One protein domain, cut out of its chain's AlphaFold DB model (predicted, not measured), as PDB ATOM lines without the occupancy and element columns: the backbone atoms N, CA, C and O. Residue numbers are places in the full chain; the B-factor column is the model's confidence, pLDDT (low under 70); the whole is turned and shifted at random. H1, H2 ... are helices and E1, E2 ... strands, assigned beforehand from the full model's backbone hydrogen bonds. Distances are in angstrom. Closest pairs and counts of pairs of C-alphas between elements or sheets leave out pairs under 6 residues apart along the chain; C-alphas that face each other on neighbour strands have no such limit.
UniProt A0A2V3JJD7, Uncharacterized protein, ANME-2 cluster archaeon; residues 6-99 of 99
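What this domain is: This is residues 6 to 99 of the 99 residues of an uncharacterized protein of ANME-2 cluster archaeon (UniProt A0A2V3JJD7). A twisted sheet of three long strands has one helix, H2, lying slantwise over one face, while the last stretch, residues 82 to 99, loops away on the other side of the sheet. E1 runs in the middle of the sheet, and the link between E2 and E3 reaches past one end, around Ala 68. The printed part has 94 residues, with three named strands and two named helices in the order E1, H1, H2, E2, E3; the sheet order is E2, E1, E3, mixed. The class is mixed, helices and strands, though under half of the residues, 43 of 94, are in named elements. The whole is only just compact, close to loose, with a radius of gyration of the C-alphas of 14.8 A, and elongated, with spans of 46 by 29 by 20 A.

Where its parts are: The printed part begins at His 6, with C-alpha at (10.073, 30.896, 57.655). E1, residues 14 to 22, is 25.8 A long and starts at C-alpha 14, (5.862, 32.363, 47.944). H1 is residues 24 to 27. H2, residues 32 to 43, is 16.4 A long. E2, residues 54 to 63, is 25.9 A long. E3, residues 74 to 81, is 23.8 A long and ends at C-alpha 81, (6.608, 36.009, 50.740).

How they stand to each other: E1 is the inner strand of the sheet, and E2 and E3 are its edge strands. E1 and E2 are parallel, at 14 degrees, with N 18 and O 58 within hydrogen-bond range at 2.8 A. E1 and E3 are antiparallel, at 169 degrees, with N 17 and O 78 within range at 2.8 A. The sheet is twisted, with C-alphas up to 4.3 A off its best plane. H2 is on the sheet at a height over the sheet of 9.1 A. It lies over E1 and only just over E2, on which 3 of its C-alphas fall, and runs slantwise to the strands, at 57 degrees to E1 on the local plane. The closest C-alphas of H2 and E2 are those of Val 32 and Leu 59, 7.2 A apart. E1, H1, H2 and E2 form a strand-helix-strand unit, two parallel neighbour strands with helices between, whose crossover is right-handed. H1 only grazes the sheet with residues 24 to 27, and is apart from H2. In H2 every O i to N i+4 pair is within hydrogen-bond range; H1 is too short for such a pair.

The domain as a whole: The two C-alphas farthest apart, those of Asp 11 and Ala 68, are 46.7 A apart. The printed part has no cut, and no link is long. Within residues 82 to 99, residues 90 to 91 pair with residues 97 to 98, antiparallel. The mean pLDDT of the printed part is 88.5, and Trp 99 is the one printed residue under 70.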
ATOM      1  N   HIS A   6      11.488  30.554  57.853       84.12
ATOM      2  CA  HIS A   6      10.073  30.896  57.655       84.12
ATOM      3  C   HIS A   6       9.542  30.565  56.254       84.12
ATOM      4  O   HIS A   6       8.333  30.513  56.066       84.12
ATOM      5  N   LEU A   7      10.414  30.342  55.266       85.50
ATOM      6  CA  LEU A   7       9.990  29.942  53.920       85.50
ATOM      7  C   LEU A   7       9.648  28.452  53.830       85.50
ATOM      8  O   LEU A   7       8.996  28.029  52.880       85.50
ATOM      9  N   ARG A   8      10.043  27.649  54.823       84.50
ATOM     10  CA  ARG A   8       9.677  26.228  54.905       84.50
ATOM     11  C   ARG A   8       8.355  25.969  55.611       84.50
ATOM     12  O   ARG A   8       7.877  24.841  55.581       84.50
ATOM     13  N   ASP A   9       7.787  26.991  56.238       88.38
ATOM     14  CA  ASP A   9       6.430  26.939  56.762       88.38
ATOM     15  C   ASP A   9       5.457  26.801  55.583       88.38
ATOM     16  O   ASP A   9       5.313  27.720  54.776       88.38
ATOM     17  N   THR A  10       4.814  25.639  55.473       86.25
ATOM     18  CA  THR A  10       3.912  25.280  54.369       86.25
ATOM     19  C   THR A  10       2.677  26.175  54.279       86.25
ATOM     20  O   THR A  10       2.062  26.260  53.212       86.25
ATOM     21  N   ASP A  11       2.347  26.889  55.359       90.12
ATOM     22  CA  ASP A  11       1.262  27.872  55.374       90.12
ATOM     23  C   ASP A  11       1.674  29.181  54.687       90.12
ATOM     24  O   ASP A  11       0.826  29.976  54.269       90.12
ATOM     25  N   LYS A  12       2.981  29.417  54.509       92.06
ATOM     26  CA  LYS A  12       3.497  30.572  53.776       92.06
ATOM     27  C   LYS A  12       3.513  30.299  52.285       92.06
ATOM     28  O   LYS A  12       4.120  29.344  51.799       92.06
ATOM     29  N   LYS A  13       2.875  31.209  51.553       95.56
ATOM     30  CA  LYS A  13       2.908  31.262  50.094       95.56
ATOM     31  C   LYS A  13       4.057  32.145  49.619       95.56
ATOM     32  O   LYS A  13       4.435  33.104  50.295       95.56
ATOM     33  N   ILE A  14       4.627  31.795  48.474       95.50
ATOM     34  CA  ILE A  14       5.862  32.363  47.944       95.50
ATOM     35  C   ILE A  14       5.640  32.791  46.495       95.50
ATOM     36  O   ILE A  14       5.035  32.081  45.687       95.50
ATOM     37  N   ASP A  15       6.189  33.955  46.191       96.00
ATOM     38  CA  ASP A  15       6.346  34.496  44.852       96.00
ATOM     39  C   ASP A  15       7.796  34.243  44.407       96.00
ATOM     40  O   ASP A  15       8.734  34.597  45.131       96.00
ATOM     41  N   LEU A  16       7.990  33.638  43.231       95.38
ATOM     42  CA  LEU A  16       9.308  33.281  42.700       95.38
ATOM     43  C   LEU A  16       9.526  33.886  41.310       95.38
ATOM     44  O   LEU A  16       8.714  33.708  40.407       95.38
ATOM     45  N   ALA A  17      10.652  34.562  41.117       95.69
ATOM     46  CA  ALA A  17      11.100  35.052  39.821       95.69
ATOM     47  C   ALA A  17      12.408  34.364  39.412       95.69
ATOM     48  O   ALA A  17      13.370  34.332  40.183       95.69
ATOM     49  N   ILE A  18      12.445  33.849  38.186       94.88
ATOM     50  CA  ILE A  18      13.607  33.212  37.567       94.88
ATOM     51  C   ILE A  18      13.910  33.962  36.269       94.88
ATOM     52  O   ILE A  18      13.100  33.978  35.340       94.88
ATOM     53  N   VAL A  19      15.091  34.572  36.195       93.44
ATOM     54  CA  VAL A  19      15.580  35.242  34.986       93.44
ATOM     55  C   VAL A  19      16.787  34.489  34.457       93.44
ATOM     56  O   VAL A  19      17.801  34.347  35.138       93.44
ATOM     57  N   VAL A  20      16.667  34.000  33.230       92.50
ATOM     58  CA  VAL A  20      17.687  33.201  32.560       92.50
ATOM     59  C   VAL A  20      18.365  34.064  31.506       92.50
ATOM     60  O   VAL A  20      17.745  34.418  30.504       92.50
ATOM     61  N   TYR A  21      19.636  34.382  31.717       91.31
ATOM     62  CA  TYR A  21      20.463  35.120  30.771       91.31
ATOM     63  C   TYR A  21      21.257  34.144  29.917       91.31
ATOM     64  O   TYR A  21      22.059  33.362  30.437       91.31
ATOM     65  N   ARG A  22      21.032  34.172  28.602       89.88
ATOM     66  CA  ARG A  22      21.728  33.300  27.650       89.88
ATOM     67  C   ARG A  22      22.078  34.017  26.362       89.88
ATOM     68  O   ARG A  22      21.352  34.894  25.912       89.88
ATOM     69  N   GLN A  23      23.143  33.570  25.707       86.19
ATOM     70  CA  GLN A  23      23.436  33.985  24.332       86.19
ATOM     71  C   GLN A  23      22.282  33.609  23.381       86.19
ATOM     72  O   GLN A  23      21.714  32.517  23.487       86.19
ATOM     73  N   VAL A  24      21.997  34.471  22.396       83.00
ATOM     74  CA  VAL A  24      20.848  34.357  21.465       83.00
ATOM     75  C   VAL A  24      20.707  32.982  20.824       83.00
ATOM     76  O   VAL A  24      19.603  32.442  20.744       83.00
ATOM     77  N   ARG A  25      21.826  32.373  20.415       80.94
ATOM     78  CA  ARG A  25      21.840  31.043  19.785       80.94
ATOM     79  C   ARG A  25      21.222  29.942  20.653       80.94
ATOM     80  O   ARG A  25      20.694  28.978  20.113       80.94
ATOM     81  N   TYR A  26      21.263  30.086  21.978       79.00
ATOM     82  CA  TYR A  26      20.718  29.109  22.923       79.00
ATOM     83  C   TYR A  26      19.313  29.465  23.413       79.00
ATOM     84  O   TYR A  26      18.590  28.575  23.851       79.00
ATOM     85  N   LEU A  27      18.893  30.733  23.305       78.12
ATOM     86  CA  LEU A  27      17.576  31.185  23.775       78.12
ATOM     87  C   LEU A  27      16.413  30.446  23.105       78.12
ATOM     88  O   LEU A  27      15.408  30.154  23.759       78.12
ATOM     89  N   LYS A  28      16.553  30.137  21.810       76.25
ATOM     90  CA  LYS A  28      15.522  29.451  21.015       76.25
ATOM     91  C   LYS A  28      15.430  27.951  21.289       76.25
ATOM     92  O   LYS A  28      14.397  27.366  21.009       76.25
ATOM     93  N   LEU A  29      16.501  27.347  21.799       80.50
ATOM     94  CA  LEU A  29      16.603  25.896  21.984       80.50
ATOM     95  C   LEU A  29      16.249  25.446  23.404       80.50
ATOM     96  O   LEU A  29      16.151  24.253  23.652       80.50
ATOM     97  N   GLN A  30      16.130  26.383  24.345       81.00
ATOM     98  CA  GLN A  30      15.857  26.066  25.740       81.00
ATOM     99  C   GLN A  30      14.390  26.257  26.078       81.00
ATOM    100  O   GLN A  30      13.872  27.378  26.012       81.00
ATOM    101  N   ASP A  31      13.763  25.183  26.533       84.81
ATOM    102  CA  ASP A  31      12.420  25.244  27.077       84.81
ATOM    103  C   ASP A  31      12.456  25.813  28.495       84.81
ATOM    104  O   ASP A  31      13.249  25.415  29.355       84.81
ATOM    105  N   VAL A  32      11.626  26.828  28.714       84.12
ATOM    106  CA  VAL A  32      11.599  27.571  29.975       84.12
ATOM    107  C   VAL A  32      11.001  26.740  31.097       84.12
ATOM    108  O   VAL A  32      11.513  26.765  32.210       84.12
ATOM    109  N   ASP A  33       9.979  25.951  30.797       88.75
ATOM    110  CA  ASP A  33       9.325  25.040  31.734       88.75
ATOM    111  C   ASP A  33      10.305  24.016  32.329       88.75
ATOM    112  O   ASP A  33      10.323  23.817  33.542       88.75
ATOM    113  N   ASN A  34      11.190  23.448  31.509       91.62
ATOM    114  CA  ASN A  34      12.235  22.528  31.940       91.62
ATOM    115  C   ASN A  34      13.218  23.211  32.896       91.62
ATOM    116  O   ASN A  34      13.606  22.627  33.908       91.62
ATOM    117  N   ILE A  35      13.584  24.466  32.620       90.81
ATOM    118  CA  ILE A  35      14.431  25.250  33.526       90.81
ATOM    119  C   ILE A  35      13.703  25.508  34.845       90.81
ATOM    120  O   ILE A  35      14.284  25.292  35.906       90.81
ATOM    121  N   ALA A  36      12.441  25.937  34.795       92.62
ATOM    122  CA  ALA A  36      11.653  26.177  35.998       92.62
ATOM    123  C   ALA A  36      11.546  24.918  36.857       92.62
ATOM    124  O   ALA A  36      11.784  24.991  38.058       92.62
ATOM    125  N   LYS A  37      11.277  23.762  36.245       93.75
ATOM    126  CA  LYS A  37      11.208  22.479  36.945       93.75
ATOM    127  C   LYS A  37      12.512  22.155  37.675       93.75
ATOM    128  O   LYS A  37      12.487  21.896  38.872       93.75
ATOM    129  N   VAL A  38      13.651  22.254  36.985       93.94
ATOM    130  CA  VAL A  38      14.971  21.995  37.586       93.94
ATOM    131  C   VAL A  38      15.268  22.964  38.731       93.94
ATOM    132  O   VAL A  38      15.820  22.559  39.754       93.94
ATOM    133  N   VAL A  39      14.910  24.242  38.583       93.88
ATOM    134  CA  VAL A  39      15.107  25.239  39.642       93.88
ATOM    135  C   VAL A  39      14.219  24.943  40.848       93.88
ATOM    136  O   VAL A  39      14.715  24.976  41.971       93.88
ATOM    137  N   LEU A  40      12.939  24.626  40.642       94.94
ATOM    138  CA  LEU A  40      12.016  24.279  41.723       94.94
ATOM    139  C   LEU A  40      12.492  23.036  42.478       94.94
ATOM    140  O   LEU A  40      12.656  23.106  43.694       94.94
ATOM    141  N   ASP A  41      12.852  21.968  41.764       94.69
ATOM    142  CA  ASP A  41      13.395  20.740  42.357       94.69
ATOM    143  C   ASP A  41      14.666  21.017  43.180       94.69
ATOM    144  O   ASP A  41      14.851  20.470  44.268       94.69
ATOM    145  N   ALA A  42      15.547  21.897  42.693       93.56
ATOM    146  CA  ALA A  42      16.776  22.263  43.396       93.56
ATOM    147  C   ALA A  42      16.533  23.126  44.648       93.56
ATOM    148  O   ALA A  42      17.351  23.111  45.574       93.56
ATOM    149  N   LEU A  43      15.447  23.903  44.672       92.50
ATOM    150  CA  LEU A  43      15.062  24.758  45.795       92.50
ATOM    151  C   LEU A  43      14.185  24.025  46.816       92.50
ATOM    152  O   LEU A  43      14.218  24.381  47.999       92.50
ATOM    153  N   LYS A  44      13.446  22.997  46.401       92.19
ATOM    154  CA  LYS A  44      12.598  22.177  47.264       92.19
ATOM    155  C   LYS A  44      13.412  21.505  48.369       92.19
ATOM    156  O   LYS A  44      14.505  20.983  48.155       92.19
ATOM    157  N   GLY A  45      12.911  21.584  49.597       86.31
ATOM    158  CA  GLY A  45      13.605  21.129  50.803       86.31
ATOM    159  C   GLY A  45      14.803  21.994  51.215       86.31
ATOM    160  O   GLY A  45      15.374  21.762  52.278       86.31
ATOM    161  N   ARG A  46      15.192  23.003  50.419       87.81
ATOM    162  CA  ARG A  46      16.285  23.938  50.736       87.81
ATOM    163  C   ARG A  46      15.757  25.319  51.097       87.81
ATOM    164  O   ARG A  46      16.052  25.793  52.195       87.81
ATOM    165  N   LEU A  47      14.983  25.928  50.200       90.44
ATOM    166  CA  LEU A  47      14.364  27.245  50.351       90.44
ATOM    167  C   LEU A  47      12.934  27.136  50.890       90.44
ATOM    168  O   LEU A  47      12.601  27.824  51.847       90.44
ATOM    169  N   PHE A  48      12.126  26.250  50.313       92.38
ATOM    170  CA  PHE A  48      10.737  25.999  50.702       92.38
ATOM    171  C   PHE A  48      10.509  24.497  50.913       92.38
ATOM    172  O   PHE A  48      11.323  23.679  50.480       92.38
ATOM    173  N   GLY A  49       9.451  24.128  51.629       89.94
ATOM    174  CA  GLY A  49       9.127  22.735  51.944       89.94
ATOM    175  C   GLY A  49       8.506  21.989  50.763       89.94
ATOM    176  O   GLY A  49       8.916  20.868  50.464       89.94
ATOM    177  N   ASP A  50       7.565  22.626  50.063       89.69
ATOM    178  CA  ASP A  50       6.855  22.032  48.929       89.69
ATOM    179  C   ASP A  50       6.538  23.045  47.816       89.69
ATOM    180  O   ASP A  50       6.346  24.234  48.071       89.69
ATOM    181  N   ASP A  51       6.444  22.563  46.576       85.81
ATOM    182  CA  ASP A  51       6.190  23.386  45.386       85.81
ATOM    183  C   ASP A  51       4.796  24.032  45.438       85.81
ATOM    184  O   ASP A  51       4.578  25.096  44.863       85.81
ATOM    185  N   SER A  52       3.866  23.447  46.205       91.19
ATOM    186  CA  SER A  52       2.530  23.994  46.500       91.19
ATOM    187  C   SER A  52       2.546  25.328  47.273       91.19
ATOM    188  O   SER A  52       1.509  25.991  47.425       91.19
ATOM    189  N   GLN A  53       3.710  25.743  47.779       95.00
ATOM    190  CA  GLN A  53       3.914  27.074  48.346       95.00
ATOM    191  C   GLN A  53       4.104  28.143  47.266       95.00
ATOM    192  O   GLN A  53       3.802  29.307  47.527       95.00
ATOM    193  N   ILE A  54       4.575  27.780  46.069       95.44
ATOM    194  CA  ILE A  54       4.772  28.720  44.966       95.44
ATOM    195  C   ILE A  54       3.415  29.040  44.338       95.44
ATOM    196  O   ILE A  54       2.805  28.203  43.678       95.44
ATOM    197  N   VAL A  55       2.936  30.266  44.540       95.69
ATOM    198  CA  VAL A  55       1.624  30.717  44.033       95.69
ATOM    199  C   VAL A  55       1.736  31.642  42.830       95.69
ATOM    200  O   VAL A  55       0.789  31.758  42.055       95.69
ATOM    201  N   ARG A  56       2.897  32.280  42.640       95.25
ATOM    202  CA  ARG A  56       3.224  33.039  41.430       95.25
ATOM    203  C   ARG A  56       4.650  32.729  40.998       95.25
ATOM    204  O   ARG A  56       5.583  32.800  41.799       95.25
ATOM    205  N   LEU A  57       4.803  32.421  39.714       94.69
ATOM    206  CA  LEU A  57       6.086  32.159  39.075       94.69
ATOM    207  C   LEU A  57       6.261  33.103  37.882       94.69
ATOM    208  O   LEU A  57       5.521  33.010  36.907       94.69
ATOM    209  N   LEU A  58       7.249  33.995  37.956       94.44
ATOM    210  CA  LEU A  58       7.701  34.799  36.822       94.44
ATOM    211  C   LEU A  58       8.942  34.141  36.238       94.44
ATOM    212  O   LEU A  58       9.942  33.961  36.928       94.44
ATOM    213  N   LEU A  59       8.888  33.813  34.957       92.50
ATOM    214  CA  LEU A  59       9.961  33.119  34.272       92.50
ATOM    215  C   LEU A  59      10.273  33.837  32.972       92.50
ATOM    216  O   LEU A  59       9.435  33.905  32.075       92.50
ATOM    217  N   VAL A  60      11.481  34.383  32.880       90.56
ATOM    218  CA  VAL A  60      11.875  35.231  31.756       90.56
ATOM    219  C   VAL A  60      13.216  34.777  31.211       90.56
ATOM    220  O   VAL A  60      14.162  34.530  31.958       90.56
ATOM    221  N   LYS A  61      13.307  34.709  29.884       89.31
ATOM    222  CA  LYS A  61      14.574  34.552  29.176       89.31
ATOM    223  C   LYS A  61      15.042  35.906  28.666       89.31
ATOM    224  O   LYS A  61      14.266  36.644  28.068       89.31
ATOM    225  N   LYS A  62      16.319  36.206  28.872       89.12
ATOM    226  CA  LYS A  62      16.974  37.416  28.382       89.12
ATOM    227  C   LYS A  62      18.256  37.078  27.655       89.12
ATOM    228  O   LYS A  62      18.933  36.100  27.969       89.12
ATOM    229  N   GLU A  63      18.593  37.922  26.693       89.75
ATOM    230  CA  GLU A  63      19.918  37.896  26.100       89.75
ATOM    231  C   GLU A  63      20.960  38.271  27.158       89.75
ATOM    232  O   GLU A  63      20.799  39.253  27.884       89.75
ATOM    233  N   ALA A  64      21.990  37.440  27.288       88.75
ATOM    234  CA  ALA A  64      23.158  37.763  28.094       88.75
ATOM    235  C   ALA A  64      24.032  38.777  27.349       88.75
ATOM    236  O   ALA A  64      24.251  38.631  26.145       88.75
ATOM    237  N   GLU A  65      24.574  39.761  28.064       85.88
ATOM    238  CA  GLU A  65      25.535  40.701  27.484       85.88
ATOM    239  C   GLU A  65      26.778  39.961  26.992       85.88
ATOM    240  O   GLU A  65      27.347  39.134  27.703       85.88
ATOM    241  N   LEU A  66      27.217  40.243  25.770       81.00
ATOM    242  CA  LEU A  66      28.410  39.618  25.216       81.00
ATOM    243  C   LEU A  66      29.653  40.353  25.711       81.00
ATOM    244  O   LEU A  66      29.928  41.475  25.291       81.00
ATOM    245  N   LEU A  67      30.439  39.687  26.553       83.25
ATOM    246  CA  LEU A  67      31.770  40.145  26.935       83.25
ATOM    247  C   LEU A  67      32.816  39.244  26.270       83.25
ATOM    248  O   LEU A  67      32.812  38.025  26.450       83.25
ATOM    249  N   ALA A  68      33.696  39.836  25.459       82.06
ATOM    250  CA  ALA A  68      34.661  39.088  24.657       82.06
ATOM    251  C   ALA A  68      35.555  38.197  25.536       82.06
ATOM    252  O   ALA A  68      36.247  38.687  26.425       82.06
ATOM    253  N   GLY A  69      35.541  36.889  25.267       82.44
ATOM    254  CA  GLY A  69      36.316  35.895  26.016       82.44
ATOM    255  C   GLY A  69      35.664  35.381  27.303       82.44
ATOM    256  O   GLY A  69      36.266  34.538  27.962       82.44
ATOM    257  N   TYR A  70      34.449  35.823  27.650       83.94
ATOM    258  CA  TYR A  70      33.757  35.407  28.872       83.94
ATOM    259  C   TYR A  70      32.423  34.721  28.577       83.94
ATOM    260  O   TYR A  70      31.687  35.103  27.664       83.94
ATOM    261  N   ASP A  71      32.095  33.714  29.390       83.38
ATOM    262  CA  ASP A  71      30.737  33.187  29.469       83.38
ATOM    263  C   ASP A  71      29.934  34.018  30.479       83.38
ATOM    264  O   ASP A  71      30.180  33.972  31.683       83.38
ATOM    265  N   THR A  72      28.991  34.801  29.968       88.19
ATOM    266  CA  THR A  72      28.095  35.675  30.738       88.19
ATOM    267  C   THR A  72      26.717  35.051  30.965       88.19
ATOM    268  O   THR A  72      25.810  35.705  31.487       88.19
ATOM    269  N   ASN A  73      26.534  33.781  30.580       89.81
ATOM    270  CA  ASN A  73      25.313  33.048  30.867       89.81
ATOM    271  C   ASN A  73      25.099  32.991  32.385       89.81
ATOM    272  O   ASN A  73      25.994  32.623  33.146       89.81
ATOM    273  N   SER A  74      23.895  33.321  32.837       91.94
ATOM    274  CA  SER A  74      23.576  33.315  34.262       91.94
ATOM    275  C   SER A  74      22.107  33.007  34.509       91.94
ATOM    276  O   SER A  74      21.263  33.081  33.614       91.94
ATOM    277  N   LEU A  75      21.809  32.619  35.744       92.44
ATOM    278  CA  LEU A  75      20.455  32.394  36.218       92.44
ATOM    279  C   LEU A  75      20.290  33.181  37.517       92.44
ATOM    280  O   LEU A  75      21.022  32.963  38.481       92.44
ATOM    281  N   VAL A  76      19.345  34.116  37.516       93.38
ATOM    282  CA  VAL A  76      19.031  34.974  38.658       93.38
ATOM    283  C   VAL A  76      17.712  34.512  39.254       93.38
ATOM    284  O   VAL A  76      16.715  34.393  38.544       93.38
ATOM    285  N   ILE A  77      17.715  34.258  40.561       93.81
ATOM    286  CA  ILE A  77      16.538  33.840  41.322       93.81
ATOM    287  C   ILE A  77      16.235  34.922  42.349       93.81
ATOM    288  O   ILE A  77      17.103  35.288  43.140       93.81
ATOM    289  N   SER A  78      14.999  35.406  42.351       93.81
ATOM    290  CA  SER A  78      14.476  36.307  43.375       93.81
ATOM    291  C   SER A  78      13.203  35.718  43.957       93.81
ATOM    292  O   SER A  78      12.389  35.156  43.229       93.81
ATOM    293  N   PHE A  79      13.030  35.823  45.268       93.44
ATOM    294  CA  PHE A  79      11.871  35.285  45.968       93.44
ATOM    295  C   PHE A  79      11.397  36.260  47.039       93.44
ATOM    296  O   PHE A  79      12.184  37.019  47.611       93.44
ATOM    297  N   ARG A  80      10.102  36.209  47.333       92.88
ATOM    298  CA  ARG A  80       9.491  36.920  48.459       92.88
ATOM    299  C   ARG A  80       8.325  36.112  49.018       92.88
ATOM    300  O   ARG A  80       7.774  35.251  48.334       92.88
ATOM    301  N   ILE A  81       7.923  36.425  50.245       94.19
ATOM    302  CA  ILE A  81       6.608  36.009  50.740       94.19
ATOM    303  C   ILE A  81       5.542  36.635  49.844       94.19
ATOM    304  O   ILE A  81       5.646  37.808  49.483       94.19
ATOM    305  N   HIS A  82       4.550  35.833  49.478       95.50
ATOM    306  CA  HIS A  82       3.445  36.262  48.642       95.50
ATOM    307  C   HIS A  82       2.704  37.446  49.268       95.50
ATOM    308  O   HIS A  82       2.326  37.406  50.440       95.50
ATOM    309  N   ASP A  83       2.476  38.467  48.451       94.62
ATOM    310  CA  ASP A  83       1.664  39.634  48.775       94.62
ATOM    311  C   ASP A  83       0.584  39.762  47.686       94.62
ATOM    312  O   ASP A  83       0.927  40.009  46.520       94.62
ATOM    313  N   PRO A  84      -0.704  39.539  48.009       93.88
ATOM    314  CA  PRO A  84      -1.770  39.555  47.014       93.88
ATOM    315  C   PRO A  84      -1.929  40.929  46.352       93.88
ATOM    316  O   PRO A  84      -2.278  40.967  45.174       93.88
ATOM    317  N   GLU A  85      -1.573  42.011  47.051       95.56
ATOM    318  CA  GLU A  85      -1.719  43.405  46.607       95.56
ATOM    319  C   GLU A  85      -0.560  43.887  45.717       95.56
ATOM    320  O   GLU A  85      -0.540  45.037  45.275       95.56
ATOM    321  N   ARG A  86       0.449  43.039  45.472       91.69
ATOM    322  CA  ARG A  86       1.628  43.397  44.675       91.69
ATOM    323  C   ARG A  86       1.827  42.487  43.483       91.69
ATOM    324  O   ARG A  86       1.982  41.274  43.628       91.69
ATOM    325  N   ASP A  87       2.049  43.102  42.333       89.12
ATOM    326  CA  ASP A  87       2.452  42.388  41.132       89.12
ATOM    327  C   ASP A  87       3.937  42.001  41.134       89.12
ATOM    328  O   ASP A  87       4.768  42.506  41.906       89.12
ATOM    329  N   MET A  88       4.259  41.063  40.246       89.44
ATOM    330  CA  MET A  88       5.619  40.686  39.885       89.44
ATOM    331  C   MET A  88       5.907  41.206  38.486       89.44
ATOM    332  O   MET A  88       5.469  40.628  37.495       89.44
ATOM    333  N   ILE A  89       6.657  42.300  38.423       89.19
ATOM    334  CA  ILE A  89       7.072  42.927  37.171       89.19
ATOM    335  C   ILE A  89       8.589  42.923  37.072       89.19
ATOM    336  O   ILE A  89       9.301  43.072  38.067       89.19
ATOM    337  N   LEU A  90       9.085  42.767  35.851       85.75
ATOM    338  CA  LEU A  90      10.494  42.941  35.561       85.75
ATOM    339  C   LEU A  90      10.726  44.394  35.158       85.75
ATOM    340  O   LEU A  90      10.051  44.899  34.266       85.75
ATOM    341  N   ILE A  91      11.673  45.062  35.807       85.50
ATOM    342  CA  ILE A  91      12.043  46.445  35.492       85.50
ATOM    343  C   ILE A  91      13.470  46.497  34.948       85.50
ATOM    344  O   ILE A  91      14.312  45.673  35.314       85.50
ATOM    345  N   ASN A  92      13.743  47.446  34.054       81.81
ATOM    346  CA  ASN A  92      15.114  47.786  33.669       81.81
ATOM    347  C   ASN A  92      15.700  48.861  34.602       81.81
ATOM    348  O   ASN A  92      15.004  49.407  35.456       81.81
ATOM    349  N   GLU A  93      16.967  49.225  34.393       76.75
ATOM    350  CA  GLU A  93      17.661  50.270  35.170       76.75
ATOM    351  C   GLU A  93      16.990  51.653  35.102       76.75
ATOM    352  O   GLU A  93      17.238  52.512  35.941       76.75
ATOM    353  N   LYS A  94      16.119  51.874  34.112       80.00
ATOM    354  CA  LYS A  94      15.346  53.109  33.924       80.00
ATOM    355  C   LYS A  94      13.933  53.021  34.518       80.00
ATOM    356  O   LYS A  94      13.124  53.900  34.245       80.00
ATOM    357  N   ASN A  95      13.632  51.989  35.313       79.38
ATOM    358  CA  ASN A  95      12.314  51.704  35.901       79.38
ATOM    359  C   ASN A  95      11.183  51.484  34.882       79.38
ATOM    360  O   ASN A  95      10.007  51.611  35.217       79.38
ATOM    361  N   ASN A  96      11.518  51.110  33.647       80.00
ATOM    362  CA  ASN A  96      10.510  50.735  32.664       80.00
ATOM    363  C   ASN A  96      10.136  49.265  32.841       80.00
ATOM    364  O   ASN A  96      11.021  48.414  32.979       80.00
ATOM    365  N   VAL A  97       8.834  48.974  32.773       78.31
ATOM    366  CA  VAL A  97       8.320  47.602  32.742       78.31
ATOM    367  C   VAL A  97       8.833  46.903  31.488       78.31
ATOM    368  O   VAL A  97       8.746  47.430  30.378       78.31
ATOM    369  N   MET A  98       9.379  45.713  31.687       70.75
ATOM    370  CA  MET A  98       9.836  44.825  30.637       70.75
ATOM    371  C   MET A  98       8.818  43.701  30.471       70.75
ATOM    372  O   MET A  98       8.601  42.940  31.416       70.75
ATOM    373  N   TRP A  99       8.217  43.625  29.285       57.34
ATOM    374  CA  TRP A  99       7.339  42.533  28.862       57.34
ATOM    375  C   TRP A  99       8.136  41.471  28.107       57.34
ATOM    376  O   TRP A  99       9.020  41.865  27.310       57.34
TER     377      TRP A  99